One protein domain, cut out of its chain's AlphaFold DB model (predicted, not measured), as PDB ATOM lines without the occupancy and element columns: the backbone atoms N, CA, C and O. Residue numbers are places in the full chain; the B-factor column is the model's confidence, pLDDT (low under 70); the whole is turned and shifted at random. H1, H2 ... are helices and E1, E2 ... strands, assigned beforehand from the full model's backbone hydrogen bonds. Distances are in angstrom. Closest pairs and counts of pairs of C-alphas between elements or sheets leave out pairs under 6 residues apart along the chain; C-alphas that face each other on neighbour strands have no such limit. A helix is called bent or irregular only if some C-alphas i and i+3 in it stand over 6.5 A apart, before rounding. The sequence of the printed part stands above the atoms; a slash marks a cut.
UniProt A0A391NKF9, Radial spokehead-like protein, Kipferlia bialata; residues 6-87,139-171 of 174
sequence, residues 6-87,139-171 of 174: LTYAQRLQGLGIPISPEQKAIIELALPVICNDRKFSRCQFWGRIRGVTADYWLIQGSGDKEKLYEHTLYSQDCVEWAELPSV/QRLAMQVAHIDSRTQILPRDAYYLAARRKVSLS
ATOM      1  N   LEU A   6      58.086   3.793  67.720       86.38
ATOM      2  CA  LEU A   6      57.621   4.176  66.383       86.38
ATOM      3  C   LEU A   6      57.100   5.612  66.340       86.38
ATOM      4  O   LEU A   6      57.434   6.373  65.424       86.38
ATOM      5  N   THR A   7      56.311   5.980  67.350       86.31
ATOM      6  CA  THR A   7      55.775   7.335  67.515       86.31
ATOM      7  C   THR A   7      56.907   8.330  67.762       86.31
ATOM      8  O   THR A   7      56.917   9.424  67.192       86.31
ATOM      9  N   TYR A   8      57.887   7.951  68.583       85.25
ATOM     10  CA  TYR A   8      59.060   8.775  68.861       85.25
ATOM     11  C   TYR A   8      59.918   9.000  67.605       85.25
ATOM     12  O   TYR A   8      60.209  10.143  67.252       85.25
ATOM     13  N   ALA A   9      60.237   7.937  66.867       85.81
ATOM     14  CA  ALA A   9      61.017   7.992  65.635       85.81
ATOM     15  C   ALA A   9      60.352   8.874  64.565       85.81
ATOM     16  O   ALA A   9      61.029   9.645  63.888       85.81
ATOM     17  N   GLN A  10      59.022   8.820  64.437       86.94
ATOM     18  CA  GLN A  10      58.287   9.691  63.516       86.94
ATOM     19  C   GLN A  10      58.414  11.175  63.895       86.94
ATOM     20  O   GLN A  10      58.581  12.027  63.021       86.94
ATOM     21  N   ARG A  11      58.383  11.501  65.194       86.19
ATOM     22  CA  ARG A  11      58.596  12.877  65.674       86.19
ATOM     23  C   ARG A  11      60.020  13.355  65.402       86.19
ATOM     24  O   ARG A  11      60.194  14.489  64.968       86.19
ATOM     25  N   LEU A  12      61.018  12.490  65.591       84.38
ATOM     26  CA  LEU A  12      62.414  12.803  65.272       84.38
ATOM     27  C   LEU A  12      62.616  13.115  63.783       84.38
ATOM     28  O   LEU A  12      63.294  14.085  63.450       84.38
ATOM     29  N   GLN A  13      61.968  12.362  62.889       84.56
ATOM     30  CA  GLN A  13      62.003  12.650  61.452       84.56
ATOM     31  C   GLN A  13      61.411  14.029  61.130       84.56
ATOM     32  O   GLN A  13      61.980  14.765  60.325       84.56
ATOM     33  N   GLY A  14      60.321  14.418  61.802       85.06
ATOM     34  CA  GLY A  14      59.737  15.759  61.677       85.06
ATOM     35  C   GLY A  14      60.668  16.891  62.130       85.06
ATOM     36  O   GLY A  14      60.557  18.007  61.632       85.06
ATOM     37  N   LEU A  15      61.616  16.601  63.027       84.75
ATOM     38  CA  LEU A  15      62.648  17.534  63.495       84.75
ATOM     39  C   LEU A  15      63.917  17.525  62.623       84.75
ATOM     40  O   LEU A  15      64.910  18.156  62.976       84.75
ATOM     41  N   GLY A  16      63.909  16.811  61.492       82.50
ATOM     42  CA  GLY A  16      65.064  16.717  60.598       82.50
ATOM     43  C   GLY A  16      66.158  15.770  61.097       82.50
ATOM     44  O   GLY A  16      67.295  15.858  60.636       82.50
ATOM     45  N   ILE A  17      65.836  14.856  62.019       81.69
ATOM     46  CA  ILE A  17      66.733  13.786  62.467       81.69
ATOM     47  C   ILE A  17      66.321  12.498  61.736       81.69
ATOM     48  O   ILE A  17      65.433  11.780  62.201       81.69
ATOM     49  N   PRO A  18      66.920  12.194  60.567       82.12
ATOM     50  CA  PRO A  18      66.558  11.005  59.813       82.12
ATOM     51  C   PRO A  18      67.070   9.748  60.520       82.12
ATOM     52  O   PRO A  18      68.241   9.659  60.900       82.12
ATOM     53  N   ILE A  19      66.173   8.773  60.647       84.50
ATOM     54  CA  ILE A  19      66.459   7.387  61.026       84.50
ATOM     55  C   ILE A  19      66.056   6.541  59.823       84.50
ATOM     56  O   ILE A  19      64.936   6.708  59.320       84.50
ATOM     57  N   SER A  20      66.959   5.685  59.336       87.56
ATOM     58  CA  SER A  20      66.655   4.835  58.184       87.56
ATOM     59  C   SER A  20      65.535   3.841  58.536       87.56
ATOM     60  O   SER A  20      65.380   3.472  59.705       87.56
ATOM     61  N   PRO A  21      64.720   3.400  57.563       88.06
ATOM     62  CA  PRO A  21      63.671   2.416  57.831       88.06
ATOM     63  C   PRO A  21      64.243   1.094  58.365       88.06
ATOM     64  O   PRO A  21      63.622   0.465  59.215       88.06
ATOM     65  N   GLU A  22      65.447   0.718  57.927       89.44
ATOM     66  CA  GLU A  22      66.167  -0.464  58.411       89.44
ATOM     67  C   GLU A  22      66.571  -0.311  59.880       89.44
ATOM     68  O   GLU A  22      66.224  -1.152  60.704       89.44
ATOM     69  N   GLN A  23      67.217   0.804  60.238       87.75
ATOM     70  CA  GLN A  23      67.599   1.106  61.625       87.75
ATOM     71  C   GLN A  23      66.375   1.158  62.535       87.75
ATOM     72  O   GLN A  23      66.400   0.647  63.650       87.75
ATOM     73  N   LYS A  24      65.277   1.741  62.044       89.69
ATOM     74  CA  LYS A  24      64.012   1.797  62.770       89.69
ATOM     75  C   LYS A  24      63.479   0.392  63.071       89.69
ATOM     76  O   LYS A  24      63.147   0.126  64.219       89.69
ATOM     77  N   ALA A  25      63.442  -0.500  62.082       90.50
ATOM     78  CA  ALA A  25      62.980  -1.874  62.280       90.50
ATOM     79  C   ALA A  25      63.886  -2.661  63.245       90.50
ATOM     80  O   ALA A  25      63.391  -3.395  64.099       90.50
ATOM     81  N   ILE A  26      65.208  -2.478  63.147       91.19
ATOM     82  CA  ILE A  26      66.172  -3.142  64.034       91.19
ATOM     83  C   ILE A  26      65.989  -2.669  65.481       91.19
ATOM     84  O   ILE A  26      65.873  -3.500  66.376       91.19
ATOM     85  N   ILE A  27      65.909  -1.355  65.719       89.81
ATOM     86  CA  ILE A  27      65.749  -0.798  67.073       89.81
ATOM     87  C   ILE A  27      64.396  -1.192  67.674       89.81
ATOM     88  O   ILE A  27      64.328  -1.539  68.851       89.81
ATOM     89  N   GLU A  28      63.328  -1.173  66.874       90.19
ATOM     90  CA  GLU A  28      61.997  -1.611  67.302       90.19
ATOM     91  C   GLU A  28      62.007  -3.066  67.787       90.19
ATOM     92  O   GLU A  28      61.427  -3.371  68.829       90.19
ATOM     93  N   LEU A  29      62.710  -3.949  67.074       89.75
ATOM     94  CA  LEU A  29      62.854  -5.350  67.462       89.75
ATOM     95  C   LEU A  29      63.793  -5.532  68.665       89.75
ATOM     96  O   LEU A  29      63.535  -6.373  69.524       89.75
ATOM     97  N   ALA A  30      64.873  -4.753  68.736       89.06
ATOM     98  CA  ALA A  30      65.895  -4.880  69.768       89.06
ATOM     99  C   ALA A  30      65.414  -4.381  71.140       89.06
ATOM    100  O   ALA A  30      65.711  -5.008  72.154       89.06
ATOM    101  N   LEU A  31      64.637  -3.294  71.192       88.81
ATOM    102  CA  LEU A  31      64.153  -2.693  72.440       88.81
ATOM    103  C   LEU A  31      63.511  -3.699  73.413       88.81
ATOM    104  O   LEU A  31      64.018  -3.817  74.528       88.81
ATOM    105  N   PRO A  32      62.454  -4.458  73.051       89.25
ATOM    106  CA  PRO A  32      61.814  -5.391  73.979       89.25
ATOM    107  C   PRO A  32      62.744  -6.528  74.424       89.25
ATOM    108  O   PRO A  32      62.640  -6.977  75.567       89.25
ATOM    109  N   VAL A  33      63.666  -6.964  73.557       91.12
ATOM    110  CA  VAL A  33      64.680  -7.978  73.891       91.12
ATOM    111  C   VAL A  33      65.618  -7.434  74.966       91.12
ATOM    112  O   VAL A  33      65.762  -8.045  76.021       91.12
ATOM    113  N   ILE A  34      66.152  -6.228  74.768       89.75
ATOM    114  CA  ILE A  34      67.047  -5.556  75.719       89.75
ATOM    115  C   ILE A  34      66.354  -5.312  77.064       89.75
ATOM    116  O   ILE A  34      66.948  -5.563  78.115       89.75
ATOM    117  N   CYS A  35      65.096  -4.847  77.047       88.31
ATOM    118  CA  CYS A  35      64.297  -4.657  78.261       88.31
ATOM    119  C   CYS A  35      64.240  -5.936  79.091       88.31
ATOM    120  O   CYS A  35      64.421  -5.904  80.308       88.31
ATOM    121  N   ASN A  36      63.959  -7.054  78.422       89.81
ATOM    122  CA  ASN A  36      63.783  -8.341  79.064       89.81
ATOM    123  C   ASN A  36      65.118  -8.901  79.572       89.81
ATOM    124  O   ASN A  36      65.205  -9.316  80.728       89.81
ATOM    125  N   ASP A  37      66.166  -8.837  78.752       90.12
ATOM    126  CA  ASP A  37      67.496  -9.362  79.078       90.12
ATOM    127  C   ASP A  37      68.117  -8.642  80.278       90.12
ATOM    128  O   ASP A  37      68.681  -9.273  81.176       90.12
ATOM    129  N   ARG A  38      67.961  -7.316  80.345       86.62
ATOM    130  CA  ARG A  38      68.455  -6.493  81.460       86.62
ATOM    131  C   ARG A  38      67.448  -6.332  82.603       86.62
ATOM    132  O   ARG A  38      67.763  -5.680  83.595       86.62
ATOM    133  N   LYS A  39      66.265  -6.954  82.505       88.12
ATOM    134  CA  LYS A  39      65.165  -6.871  83.489       88.12
ATOM    135  C   LYS A  39      64.776  -5.430  83.827       88.12
ATOM    136  O   LYS A  39      64.477  -5.105  84.978       88.12
ATOM    137  N   PHE A  40      64.791  -4.559  82.826       88.88
ATOM    138  CA  PHE A  40      64.380  -3.180  83.004       88.88
ATOM    139  C   PHE A  40      62.863  -3.093  83.161       88.88
ATOM    140  O   PHE A  40      62.099  -3.664  82.387       88.88
ATOM    141  N   SER A  41      62.426  -2.341  84.170       85.31
ATOM    142  CA  SER A  41      61.020  -1.971  84.330       85.31
ATOM    143  C   SER A  41      60.572  -0.999  83.240       85.31
ATOM    144  O   SER A  41      59.380  -0.951  82.938       85.31
ATOM    145  N   ARG A  42      61.515  -0.203  82.714       83.44
ATOM    146  CA  ARG A  42      61.318   0.838  81.701       83.44
ATOM    147  C   ARG A  42      62.525   0.925  80.789       83.44
ATOM    148  O   ARG A  42      63.653   0.831  81.276       83.44
ATOM    149  N   CYS A  43      62.305   1.157  79.503       87.69
ATOM    150  CA  CYS A  43      63.384   1.304  78.535       87.69
ATOM    151  C   CYS A  43      62.943   2.209  77.393       87.69
ATOM    152  O   CYS A  43      61.849   2.051  76.854       87.69
ATOM    153  N   GLN A  44      63.801   3.143  77.005       89.06
ATOM    154  CA  GLN A  44      63.517   4.075  75.934       89.06
ATOM    155  C   GLN A  44      64.761   4.309  75.083       89.06
ATOM    156  O   GLN A  44      65.886   4.380  75.578       89.06
ATOM    157  N   PHE A  45      64.548   4.476  73.782       90.06
ATOM    158  CA  PHE A  45      65.581   4.994  72.901       90.06
ATOM    159  C   PHE A  45      65.902   6.449  73.271       90.06
ATOM    160  O   PHE A  45      65.013   7.302  73.251       90.06
ATOM    161  N   TRP A  46      67.161   6.721  73.613       90.62
ATOM    162  CA  TRP A  46      67.620   8.052  74.011       90.62
ATOM    163  C   TRP A  46      67.922   8.921  72.793       90.62
ATOM    164  O   TRP A  46      67.511  10.078  72.720       90.62
ATOM    165  N   GLY A  47      68.630   8.354  71.814       89.44
ATOM    166  CA  GLY A  47      69.072   9.095  70.643       89.44
ATOM    167  C   GLY A  47      70.316   8.508  69.990       89.44
ATOM    168  O   GLY A  47      70.680   7.351  70.201       89.44
ATOM    169  N   ARG A  48      70.972   9.338  69.177       90.44
ATOM    170  CA  ARG A  48      72.204   8.998  68.465       90.44
ATOM    171  C   ARG A  48      73.211  10.133  68.583       90.44
ATOM    172  O   ARG A  48      72.858  11.287  68.340       90.44
ATOM    173  N   ILE A  49      74.458   9.794  68.880       91.06
ATOM    174  CA  ILE A  49      75.601  10.706  68.826       91.06
ATOM    175  C   ILE A  49      76.399  10.385  67.567       91.06
ATOM    176  O   ILE A  49      76.739   9.231  67.320       91.06
ATOM    177  N   ARG A  50      76.657  11.407  66.748       90.25
ATOM    178  CA  ARG A  50      77.381  11.226  65.489       90.25
ATOM    179  C   ARG A  50      78.880  11.161  65.727       90.25
ATOM    180  O   ARG A  50      79.429  12.056  66.375       90.25
ATOM    181  N   GLY A  51      79.511  10.132  65.179       89.31
ATOM    182  CA  GLY A  51      80.963  10.031  65.092       89.31
ATOM    183  C   GLY A  51      81.464  10.313  63.678       89.31
ATOM    184  O   GLY A  51      80.682  10.524  62.752       89.31
ATOM    185  N   VAL A  52      82.784  10.350  63.517       88.81
ATOM    186  CA  VAL A  52      83.445  10.516  62.217       88.81
ATOM    187  C   VAL A  52      83.413   9.208  61.425       88.81
ATOM    188  O   VAL A  52      83.123   9.228  60.232       88.81
ATOM    189  N   THR A  53      83.704   8.078  62.076       89.50
ATOM    190  CA  THR A  53      83.734   6.744  61.461       89.50
ATOM    191  C   THR A  53      82.424   5.991  61.657       89.50
ATOM    192  O   THR A  53      81.904   5.419  60.702       89.50
ATOM    193  N   ALA A  54      81.879   6.013  62.874       88.44
ATOM    194  CA  ALA A  54      80.662   5.308  63.250       88.44
ATOM    195  C   ALA A  54      79.815   6.139  64.218       88.44
ATOM    196  O   ALA A  54      80.338   6.873  65.060       88.44
ATOM    197  N   ASP A  55      78.498   6.002  64.105       91.62
ATOM    198  CA  ASP A  55      77.549   6.644  65.006       91.62
ATOM    199  C   ASP A  55      77.286   5.772  66.240       91.62
ATOM    200  O   ASP A  55      77.204   4.549  66.148       91.62
ATOM    201  N   TYR A  56      77.065   6.410  67.387       92.62
ATOM    202  CA  TYR A  56      76.679   5.737  68.624       92.62
ATOM    203  C   TYR A  56      75.178   5.870  68.858       92.62
ATOM    204  O   TYR A  56      74.659   6.970  69.061       92.62
ATOM    205  N   TRP A  57      74.479   4.744  68.865       92.44
ATOM    206  CA  TRP A  57      73.068   4.627  69.214       92.44
ATOM    207  C   TRP A  57      72.929   4.361  70.699       92.44
ATOM    208  O   TRP A  57      73.673   3.554  71.247       92.44
ATOM    209  N   LEU A  58      71.984   5.035  71.349       93.56
ATOM    210  CA  LEU A  58      71.859   5.016  72.800       93.56
ATOM    211  C   LEU A  58      70.450   4.622  73.228       93.56
ATOM    212  O   LEU A  58      69.451   5.168  72.748       93.56
ATOM    213  N   ILE A  59      70.385   3.697  74.176       92.38
ATOM    214  CA  ILE A  59      69.161   3.261  74.844       92.38
ATOM    215  C   ILE A  59      69.351   3.468  76.337       92.38
ATOM    216  O   ILE A  59      70.391   3.132  76.895       92.38
ATOM    217  N   GLN A  60      68.334   4.005  76.991       91.44
ATOM    218  CA  GLN A  60      68.324   4.182  78.429       91.44
ATOM    219  C   GLN A  60      67.262   3.306  79.069       91.44
ATOM    220  O   GLN A  60      66.141   3.199  78.576       91.44
ATOM    221  N   GLY A  61      67.616   2.692  80.191       90.12
ATOM    222  CA  GLY A  61      66.728   1.814  80.935       90.12
ATOM    223  C   GLY A  61      66.850   1.998  82.437       90.12
ATOM    224  O   GLY A  61      67.849   2.499  82.956       90.12
ATOM    225  N   SER A  62      65.806   1.591  83.151       87.62
ATOM    226  CA  SER A  62      65.794   1.549  84.610       87.62
ATOM    227  C   SER A  62      65.190   0.237  85.091       87.62
ATOM    228  O   SER A  62      64.106  -0.162  84.656       87.62
ATOM    229  N   GLY A  63      65.883  -0.436  86.012       82.19
ATOM    230  CA  GLY A  63      65.348  -1.597  86.728       82.19
ATOM    231  C   GLY A  63      64.282  -1.200  87.749       82.19
ATOM    232  O   GLY A  63      63.307  -1.926  87.949       82.19
ATOM    233  N   ASP A  64      64.422  -0.014  88.341       78.81
ATOM    234  CA  ASP A  64      63.485   0.520  89.320       78.81
ATOM    235  C   ASP A  64      62.403   1.371  88.642       78.81
ATOM    236  O   ASP A  64      62.674   2.181  87.755       78.81
ATOM    237  N   LYS A  65      61.154   1.224  89.087       71.62
ATOM    238  CA  LYS A  65      60.029   2.042  88.614       71.62
ATOM    239  C   LYS A  65      60.105   3.485  89.117       71.62
ATOM    240  O   LYS A  65      59.387   4.338  88.586       71.62
ATOM    241  N   GLU A  66      60.906   3.726  90.153       68.94
ATOM    242  CA  GLU A  66      61.057   5.023  90.820       68.94
ATOM    243  C   GLU A  66      62.101   5.921  90.154       68.94
ATOM    244  O   GLU A  66      61.948   7.144  90.161       68.94
ATOM    245  N   LYS A  67      63.139   5.332  89.553       70.81
ATOM    246  CA  LYS A  67      64.130   6.065  88.761       70.81
ATOM    247  C   LYS A  67      63.651   6.180  87.314       70.81
ATOM    248  O   LYS A  67      63.016   5.267  86.788       70.81
ATOM    249  N   LEU A  68      63.946   7.316  86.682       74.12
ATOM    250  CA  LEU A  68      63.642   7.531  85.265       74.12
ATOM    251  C   LEU A  68      64.515   6.616  84.402       74.12
ATOM    252  O   LEU A  68      64.000   5.692  83.779       74.12
ATOM    253  N   TYR A  69      65.827   6.838  84.448       80.19
ATOM    254  CA  TYR A  69      66.842   6.081  83.725       80.19
ATOM    255  C   TYR A  69      68.070   5.922  84.624       80.19
ATOM    256  O   TYR A  69      68.476   6.877  85.284       80.19
ATOM    257  N   GLU A  70      68.619   4.711  84.693       82.88
ATOM    258  CA  GLU A  70      69.792   4.382  85.518       82.88
ATOM    259  C   GLU A  70      70.939   3.849  84.663       82.88
ATOM    260  O   GLU A  70      72.088   4.237  84.854       82.88
ATOM    261  N   HIS A  71      70.617   3.009  83.683       88.81
ATOM    262  CA  HIS A  71      71.589   2.387  82.802       88.81
ATOM    263  C   HIS A  71      71.486   2.999  81.414       88.81
ATOM    264  O   HIS A  71      70.391   3.137  80.867       88.81
ATOM    265  N   THR A  72      72.635   3.333  80.831       92.19
ATOM    266  CA  THR A  72      72.723   3.731  79.426       92.19
ATOM    267  C   THR A  72      73.497   2.667  78.666       92.19
ATOM    268  O   THR A  72      74.632   2.336  79.006       92.19
ATOM    269  N   LEU A  73      72.860   2.127  77.638       93.44
ATOM    270  CA  LEU A  73      73.421   1.164  76.710       93.44
ATOM    271  C   LEU A  73      73.780   1.874  75.409       93.44
ATOM    272  O   LEU A  73      73.047   2.761  74.966       93.44
ATOM    273  N   TYR A  74      74.873   1.455  74.788       94.06
ATOM    274  CA  TYR A  74      75.308   1.942  73.490       94.06
ATOM    275  C   TYR A  74      75.449   0.801  72.479       94.06
ATOM    276  O   TYR A  74      75.686  -0.352  72.843       94.06
ATOM    277  N   SER A  75      75.311   1.141  71.202       92.62
ATOM    278  CA  SER A  75      75.549   0.250  70.066       92.62
ATOM    279  C   SER A  75      76.036   1.054  68.865       92.62
ATOM    280  O   SER A  75      75.625   2.201  68.693       92.62
ATOM    281  N   GLN A  76      76.889   0.472  68.024       90.75
ATOM    282  CA  GLN A  76      77.261   1.055  66.726       90.75
ATOM    283  C   GLN A  76      76.415   0.465  65.586       90.75
ATOM    284  O   GLN A  76      75.989   1.195  64.691       90.75
ATOM    285  N   ASP A  77      76.049  -0.817  65.695       86.62
ATOM    286  CA  ASP A  77      75.322  -1.564  64.659       86.62
ATOM    287  C   ASP A  77      73.812  -1.713  64.929       86.62
ATOM    288  O   ASP A  77      73.091  -2.303  64.130       86.62
ATOM    289  N   CYS A  78      73.310  -1.204  66.062       85.00
ATOM    290  CA  CYS A  78      71.934  -1.377  66.567       85.00
ATOM    291  C   CYS A  78      71.533  -2.821  66.930       85.00
ATOM    292  O   CYS A  78      70.407  -3.040  67.383       85.00
ATOM    293  N   VAL A  79      72.430  -3.796  66.765       85.94
ATOM    294  CA  VAL A  79      72.183  -5.216  67.062       85.94
ATOM    295  C   VAL A  79      72.763  -5.598  68.421       85.94
ATOM    296  O   VAL A  79      72.044  -6.110  69.276       85.94
ATOM    297  N   GLU A  80      74.049  -5.320  68.642       89.56
ATOM    298  CA  GLU A  80      74.735  -5.630  69.897       89.56
ATOM    299  C   GLU A  80      74.770  -4.409  70.812       89.56
ATOM    300  O   GLU A  80      75.224  -3.338  70.410       89.56
ATOM    301  N   TRP A  81      74.289  -4.570  72.045       91.38
ATOM    302  CA  TRP A  81      74.157  -3.478  73.008       91.38
ATOM    303  C   TRP A  81      75.038  -3.725  74.228       91.38
ATOM    304  O   TRP A  81      74.849  -4.694  74.967       91.38
ATOM    305  N   ALA A  82      75.983  -2.817  74.454       92.12
ATOM    306  CA  ALA A  82      76.890  -2.834  75.594       92.12
ATOM    307  C   ALA A  82      76.558  -1.694  76.563       92.12
ATOM    308  O   ALA A  82      75.972  -0.685  76.187       92.12
ATOM    309  N   GLU A  83      76.902  -1.861  77.835       91.44
ATOM    310  CA  GLU A  83      76.669  -0.834  78.852       91.44
ATOM    311  C   GLU A  83      77.794   0.197  78.843       91.44
ATOM    312  O   GLU A  83      78.964  -0.158  78.701       91.44
ATOM    313  N   LEU A  84      77.435   1.476  78.968       90.38
ATOM    314  CA  LEU A  84      78.429   2.534  79.084       90.38
ATOM    315  C   LEU A  84      79.168   2.433  80.425       90.38
ATOM    316  O   LEU A  84      78.539   2.171  81.454       90.38
ATOM    317  N   PRO A  85      80.488   2.680  80.441       88.19
ATOM    318  CA  PRO A  85      81.245   2.718  81.681       88.19
ATOM    319  C   PRO A  85      80.765   3.871  82.568       88.19
ATOM    320  O   PRO A  85      80.363   4.932  82.078       88.19
ATOM    321  N   SER A  86      80.849   3.682  83.886       83.06
ATOM    322  CA  SER A  86      80.612   4.764  84.838       83.06
ATOM    323  C   SER A  86      81.631   5.884  84.636       83.06
ATOM    324  O   SER A  86      82.805   5.652  84.339       83.06
ATOM    325  N   VAL A  87      81.167   7.124  84.781       80.88
ATOM    326  CA  VAL A  87      82.010   8.306  84.605       80.88
ATOM    327  C   VAL A  87      82.604   8.702  85.952       80.88
ATOM    328  O   VAL A  87      81.982   9.454  86.708       80.88
ATOM    329  N   GLN A 139      84.030   6.621  78.010       89.25
ATOM    330  CA  GLN A 139      83.875   7.495  79.180       89.25
ATOM    331  C   GLN A 139      83.542   8.931  78.764       89.25
ATOM    332  O   GLN A 139      82.722   9.586  79.411       89.25
ATOM    333  N   ARG A 140      84.111   9.406  77.649       89.69
ATOM    334  CA  ARG A 140      83.736  10.691  77.043       89.69
ATOM    335  C   ARG A 140      82.275  10.699  76.598       89.69
ATOM    336  O   ARG A 140      81.560  11.660  76.874       89.69
ATOM    337  N   LEU A 141      81.825   9.623  75.955       91.50
ATOM    338  CA  LEU A 141      80.443   9.452  75.515       91.50
ATOM    339  C   LEU A 141      79.481   9.459  76.708       91.50
ATOM    340  O   LEU A 141      78.522  10.226  76.721       91.50
ATOM    341  N   ALA A 142      79.780   8.679  77.745       91.62
ATOM    342  CA  ALA A 142      78.991   8.623  78.971       91.62
ATOM    343  C   ALA A 142      78.925   9.984  79.688       91.62
ATOM    344  O   ALA A 142      77.854  10.408  80.129       91.62
ATOM    345  N   MET A 143      80.042  10.717  79.737       90.25
ATOM    346  CA  MET A 143      80.082  12.081  80.269       90.25
ATOM    347  C   MET A 143      79.182  13.025  79.458       90.25
ATOM    348  O   MET A 143      78.437  13.810  80.046       90.25
ATOM    349  N   GLN A 144      79.217  12.944  78.124       91.38
ATOM    350  CA  GLN A 144      78.392  13.778  77.251       91.38
ATOM    351  C   GLN A 144      76.898  13.486  77.423       91.38
ATOM    352  O   GLN A 144      76.100  14.419  77.507       91.38
ATOM    353  N   VAL A 145      76.521  12.208  77.506       91.75
ATOM    354  CA  VAL A 145      75.130  11.797  77.736       91.75
ATOM    355  C   VAL A 145      74.628  12.352  79.066       91.75
ATOM    356  O   VAL A 145      73.606  13.032  79.086       91.75
ATOM    357  N   ALA A 146      75.391  12.185  80.150       89.94
ATOM    358  CA  ALA A 146      75.033  12.737  81.458       89.94
ATOM    359  C   ALA A 146      74.904  14.274  81.434       89.94
ATOM    360  O   ALA A 146      74.011  14.856  82.055       89.94
ATOM    361  N   HIS A 147      75.780  14.946  80.684       90.88
ATOM    362  CA  HIS A 147      75.749  16.394  80.515       90.88
ATOM    363  C   HIS A 147      74.494  16.876  79.775       90.88
ATOM    364  O   HIS A 147      73.908  17.894  80.156       90.88
ATOM    365  N   ILE A 148      74.071  16.145  78.740       91.56
ATOM    366  CA  ILE A 148      72.844  16.418  77.987       91.56
ATOM    367  C   ILE A 148      71.628  16.140  78.869       91.56
ATOM    368  O   ILE A 148      70.800  17.031  79.046       91.56
ATOM    369  N   ASP A 149      71.576  14.981  79.523       89.88
ATOM    370  CA  ASP A 149      70.474  14.583  80.402       89.88
ATOM    371  C   ASP A 149      70.186  15.614  81.488       89.88
ATOM    372  O   ASP A 149      69.036  16.014  81.680       89.88
ATOM    373  N   SER A 150      71.235  16.127  82.137       88.06
ATOM    374  CA  SER A 150      71.096  17.153  83.176       88.06
ATOM    375  C   SER A 150      70.415  18.444  82.695       88.06
ATOM    376  O   SER A 150      69.900  19.207  83.512       88.06
ATOM    377  N   ARG A 151      70.398  18.702  81.380       88.75
ATOM    378  CA  ARG A 151      69.828  19.915  80.777       88.75
ATOM    379  C   ARG A 151      68.570  19.677  79.956       88.75
ATOM    380  O   ARG A 151      67.765  20.597  79.830       88.75
ATOM    381  N   THR A 152      68.408  18.498  79.362       86.94
ATOM    382  CA  THR A 152      67.369  18.241  78.353       86.94
ATOM    383  C   THR A 152      66.332  17.214  78.782       86.94
ATOM    384  O   THR A 152      65.457  16.888  77.982       86.94
ATOM    385  N   GLN A 153      66.369  16.727  80.026       82.81
ATOM    386  CA  GLN A 153      65.284  15.919  80.593       82.81
ATOM    387  C   GLN A 153      64.039  16.778  80.850       82.81
ATOM    388  O   GLN A 153      63.722  17.177  81.970       82.81
ATOM    389  N   ILE A 154      63.332  17.081  79.764       84.62
ATOM    390  CA  ILE A 154      62.079  17.823  79.769       84.62
ATOM    391  C   ILE A 154      60.899  16.863  79.870       84.62
ATOM    392  O   ILE A 154      60.832  15.831  79.205       84.62
ATOM    393  N   LEU A 155      59.931  17.235  80.698       82.94
ATOM    394  CA  LEU A 155      58.697  16.493  80.892       82.94
ATOM    395  C   LEU A 155      57.534  17.485  80.887       82.94
ATOM    396  O   LEU A 155      57.682  18.593  81.413       82.94
ATOM    397  N   PRO A 156      56.374  17.127  80.307       85.31
ATOM    398  CA  PRO A 156      55.178  17.939  80.446       85.31
ATOM    399  C   PRO A 156      54.866  18.175  81.923       85.31
ATOM    400  O   PRO A 156      55.060  17.295  82.768       85.31
ATOM    401  N   ARG A 157      54.358  19.370  82.235       81.75
ATOM    402  CA  ARG A 157      53.884  19.670  83.584       81.75
ATOM    403  C   ARG A 157      52.820  18.643  83.985       81.75
ATOM    404  O   ARG A 157      52.014  18.234  83.155       81.75
ATOM    405  N   ASP A 158      52.868  18.222  85.243       82.12
ATOM    406  CA  ASP A 158      51.968  17.230  85.840       82.12
ATOM    407  C   ASP A 158      52.085  15.805  85.270       82.12
ATOM    408  O   ASP A 158      51.289  14.946  85.636       82.12
ATOM    409  N   ALA A 159      53.104  15.496  84.454       81.44
ATOM    410  CA  ALA A 159      53.399  14.120  84.026       81.44
ATOM    411  C   ALA A 159      53.819  13.199  85.191       81.44
ATOM    412  O   ALA A 159      53.698  11.977  85.107       81.44
ATOM    413  N   TYR A 160      54.302  13.781  86.290       79.88
ATOM    414  CA  TYR A 160      54.684  13.066  87.503       79.88
ATOM    415  C   TYR A 160      54.076  13.732  88.729       79.88
ATOM    416  O   TYR A 160      53.950  14.954  88.792       79.88
ATOM    417  N   TYR A 161      53.755  12.917  89.729       83.50
ATOM    418  CA  TYR A 161      53.335  13.374  91.045       83.50
ATOM    419  C   TYR A 161      54.137  12.667  92.137       83.50
ATOM    420  O   TYR A 161      54.699  11.584  91.942       83.50
ATOM    421  N   LEU A 162      54.190  13.297  93.309       83.81
ATOM    422  CA  LEU A 162      54.808  12.709  94.487       83.81
ATOM    423  C   LEU A 162      53.775  11.844  95.217       83.81
ATOM    424  O   LEU A 162      52.842  12.358  95.833       83.81
ATOM    425  N   ALA A 163      53.935  10.528  95.141       79.38
ATOM    426  CA  ALA A 163      53.100   9.572  95.852       79.38
ATOM    427  C   ALA A 163      53.451   9.517  97.353       79.38
ATOM    428  O   ALA A 163      54.542   9.911  97.791       79.38
ATOM    429  N   ALA A 164      52.529   8.979  98.161       72.00
ATOM    430  CA  ALA A 164      52.766   8.745  99.583       72.00
ATOM    431  C   ALA A 164      54.020   7.861  99.761       72.00
ATOM    432  O   ALA A 164      54.105   6.795  99.153       72.00
ATOM    433  N   ARG A 165      54.970   8.315 100.601       74.38
ATOM    434  CA  ARG A 165      56.368   7.830 100.786       74.38
ATOM    435  C   ARG A 165      57.468   8.543  99.979       74.38
ATOM    436  O   ARG A 165      58.576   8.027  99.922       74.38
ATOM    437  N   ARG A 166      57.213   9.739  99.428       69.88
ATOM    438  CA  ARG A 166      58.204  10.525  98.648       69.88
ATOM    439  C   ARG A 166      58.675   9.797  97.379       69.88
ATOM    440  O   ARG A 166      59.789  10.016  96.919       69.88
ATOM    441  N   LYS A 167      57.818   8.940  96.824       71.38
ATOM    442  CA  LYS A 167      58.087   8.202  95.588       71.38
ATOM    443  C   LYS A 167      57.551   8.991  94.405       71.38
ATOM    444  O   LYS A 167      56.414   9.455  94.451       71.38
ATOM    445  N   VAL A 168      58.346   9.140  93.354       74.81
ATOM    446  CA  VAL A 168      57.910   9.813  92.128       74.81
ATOM    447  C   VAL A 168      57.183   8.791  91.260       74.81
ATOM    448  O   VAL A 168      57.720   7.735  90.944       74.81
ATOM    449  N   SER A 169      55.921   9.056  90.932       75.12
ATOM    450  CA  SER A 169      55.086   8.162  90.122       75.12
ATOM    451  C   SER A 169      54.526   8.909  88.919       75.12
ATOM    452  O   SER A 169      54.206  10.093  89.010       75.12
ATOM    453  N   LEU A 170      54.424   8.212  87.785       70.38
ATOM    454  CA  LEU A 170      53.797   8.739  86.573       70.38
ATOM    455  C   LEU A 170      52.321   9.022  86.845       70.38
ATOM    456  O   LEU A 170      51.612   8.140  87.340       70.38
ATOM    457  N   SER A 171      51.854  10.218  86.494       63.53
ATOM    458  CA  SER A 171      50.425  10.500  86.474       63.53
ATOM    459  C   SER A 171      49.789   9.681  85.352       63.53
ATOM    460  O   SER A 171      50.147   9.771  84.178       63.53
TER     461      SER A 171
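What this domain is: This is residues 6 to 87 and 139 to 171 of the 174 residues of the protein "Radial spokehead-like protein" of Kipferlia bialata (UniProt A0A391NKF9). A small sheet of three strands, E1 E2 E3, forms the middle, with helix H2 over one face and H3 over the other. H1 lies near E1 and beside the first half of H2, while the small hairpin E4 E5 is set off at one end of the longest axis. The printed part has 115 residues, in the order H1 H2 E1 E2 E3 H3 E4 E5, mixed in class; both sheets are antiparallel. It is compact, with a radius of gyration of the C-alphas of 15.0 A and spans of 48 by 32 by 28 A.

Where its parts are: H1, residues 6 to 14, begins at C-alpha 6 (57.621, 4.176, 66.383). H2, residues 21 to 37, is 24.6 A long, with a kink of 26 degrees near residue 30; it is only just irregular, C-alphas 29 and 32 being 6.6 A apart. E1 is residues 42 to 49, 21.6 A; E2 56 to 62, 19.8 A; E3 71 to 75. H3, 139 to 152, is 19.7 A long. E4 is 160 to 163; E5, 167 to 170, ends at C-alpha 170 (53.797, 8.739, 86.573).

How they stand to each other: E1 E2 E3 is a meander, each strand the antiparallel neighbour of the one before, and its hairpins include N 44 to O 60 at 2.8 A and N 59 to O 73 at 2.9 A. In three layers, helices on both faces of the sheet, H2 is over E1 and E2 at a height of 8.6 A, its closest C-alphas to E1 being Cys 35 and Cys 43, 6.0 A; H3 is on the opposite face at 10.2 A, across the strands at 68 degrees to E1 on the local plane. H1 only grazes the sheet; it forms a helical hairpin with H2, and they only just touch, with 3 pairs of C-alphas within 8 A, the closest Leu 6 and Glu 28, 7.3 A. In the hairpin E4 E5, N 163 and O 167 are 2.8 A apart; both strands are apart from E1 to E3. O i to N i+4 pairs are within hydrogen-bond range throughout H1, in 11 of 13 in H2 and 9 of 10 in H3.

The domain as a whole: The farthest C-alphas, Thr 53 and Ala 164, are 49.2 A apart. Residues 88 to 138 are not printed; C-alphas 87 and 139 are 5.8 A apart across this cut. Of the links printed whole, none is long. pLDDT is under 70 at residues 66, 166 and 171.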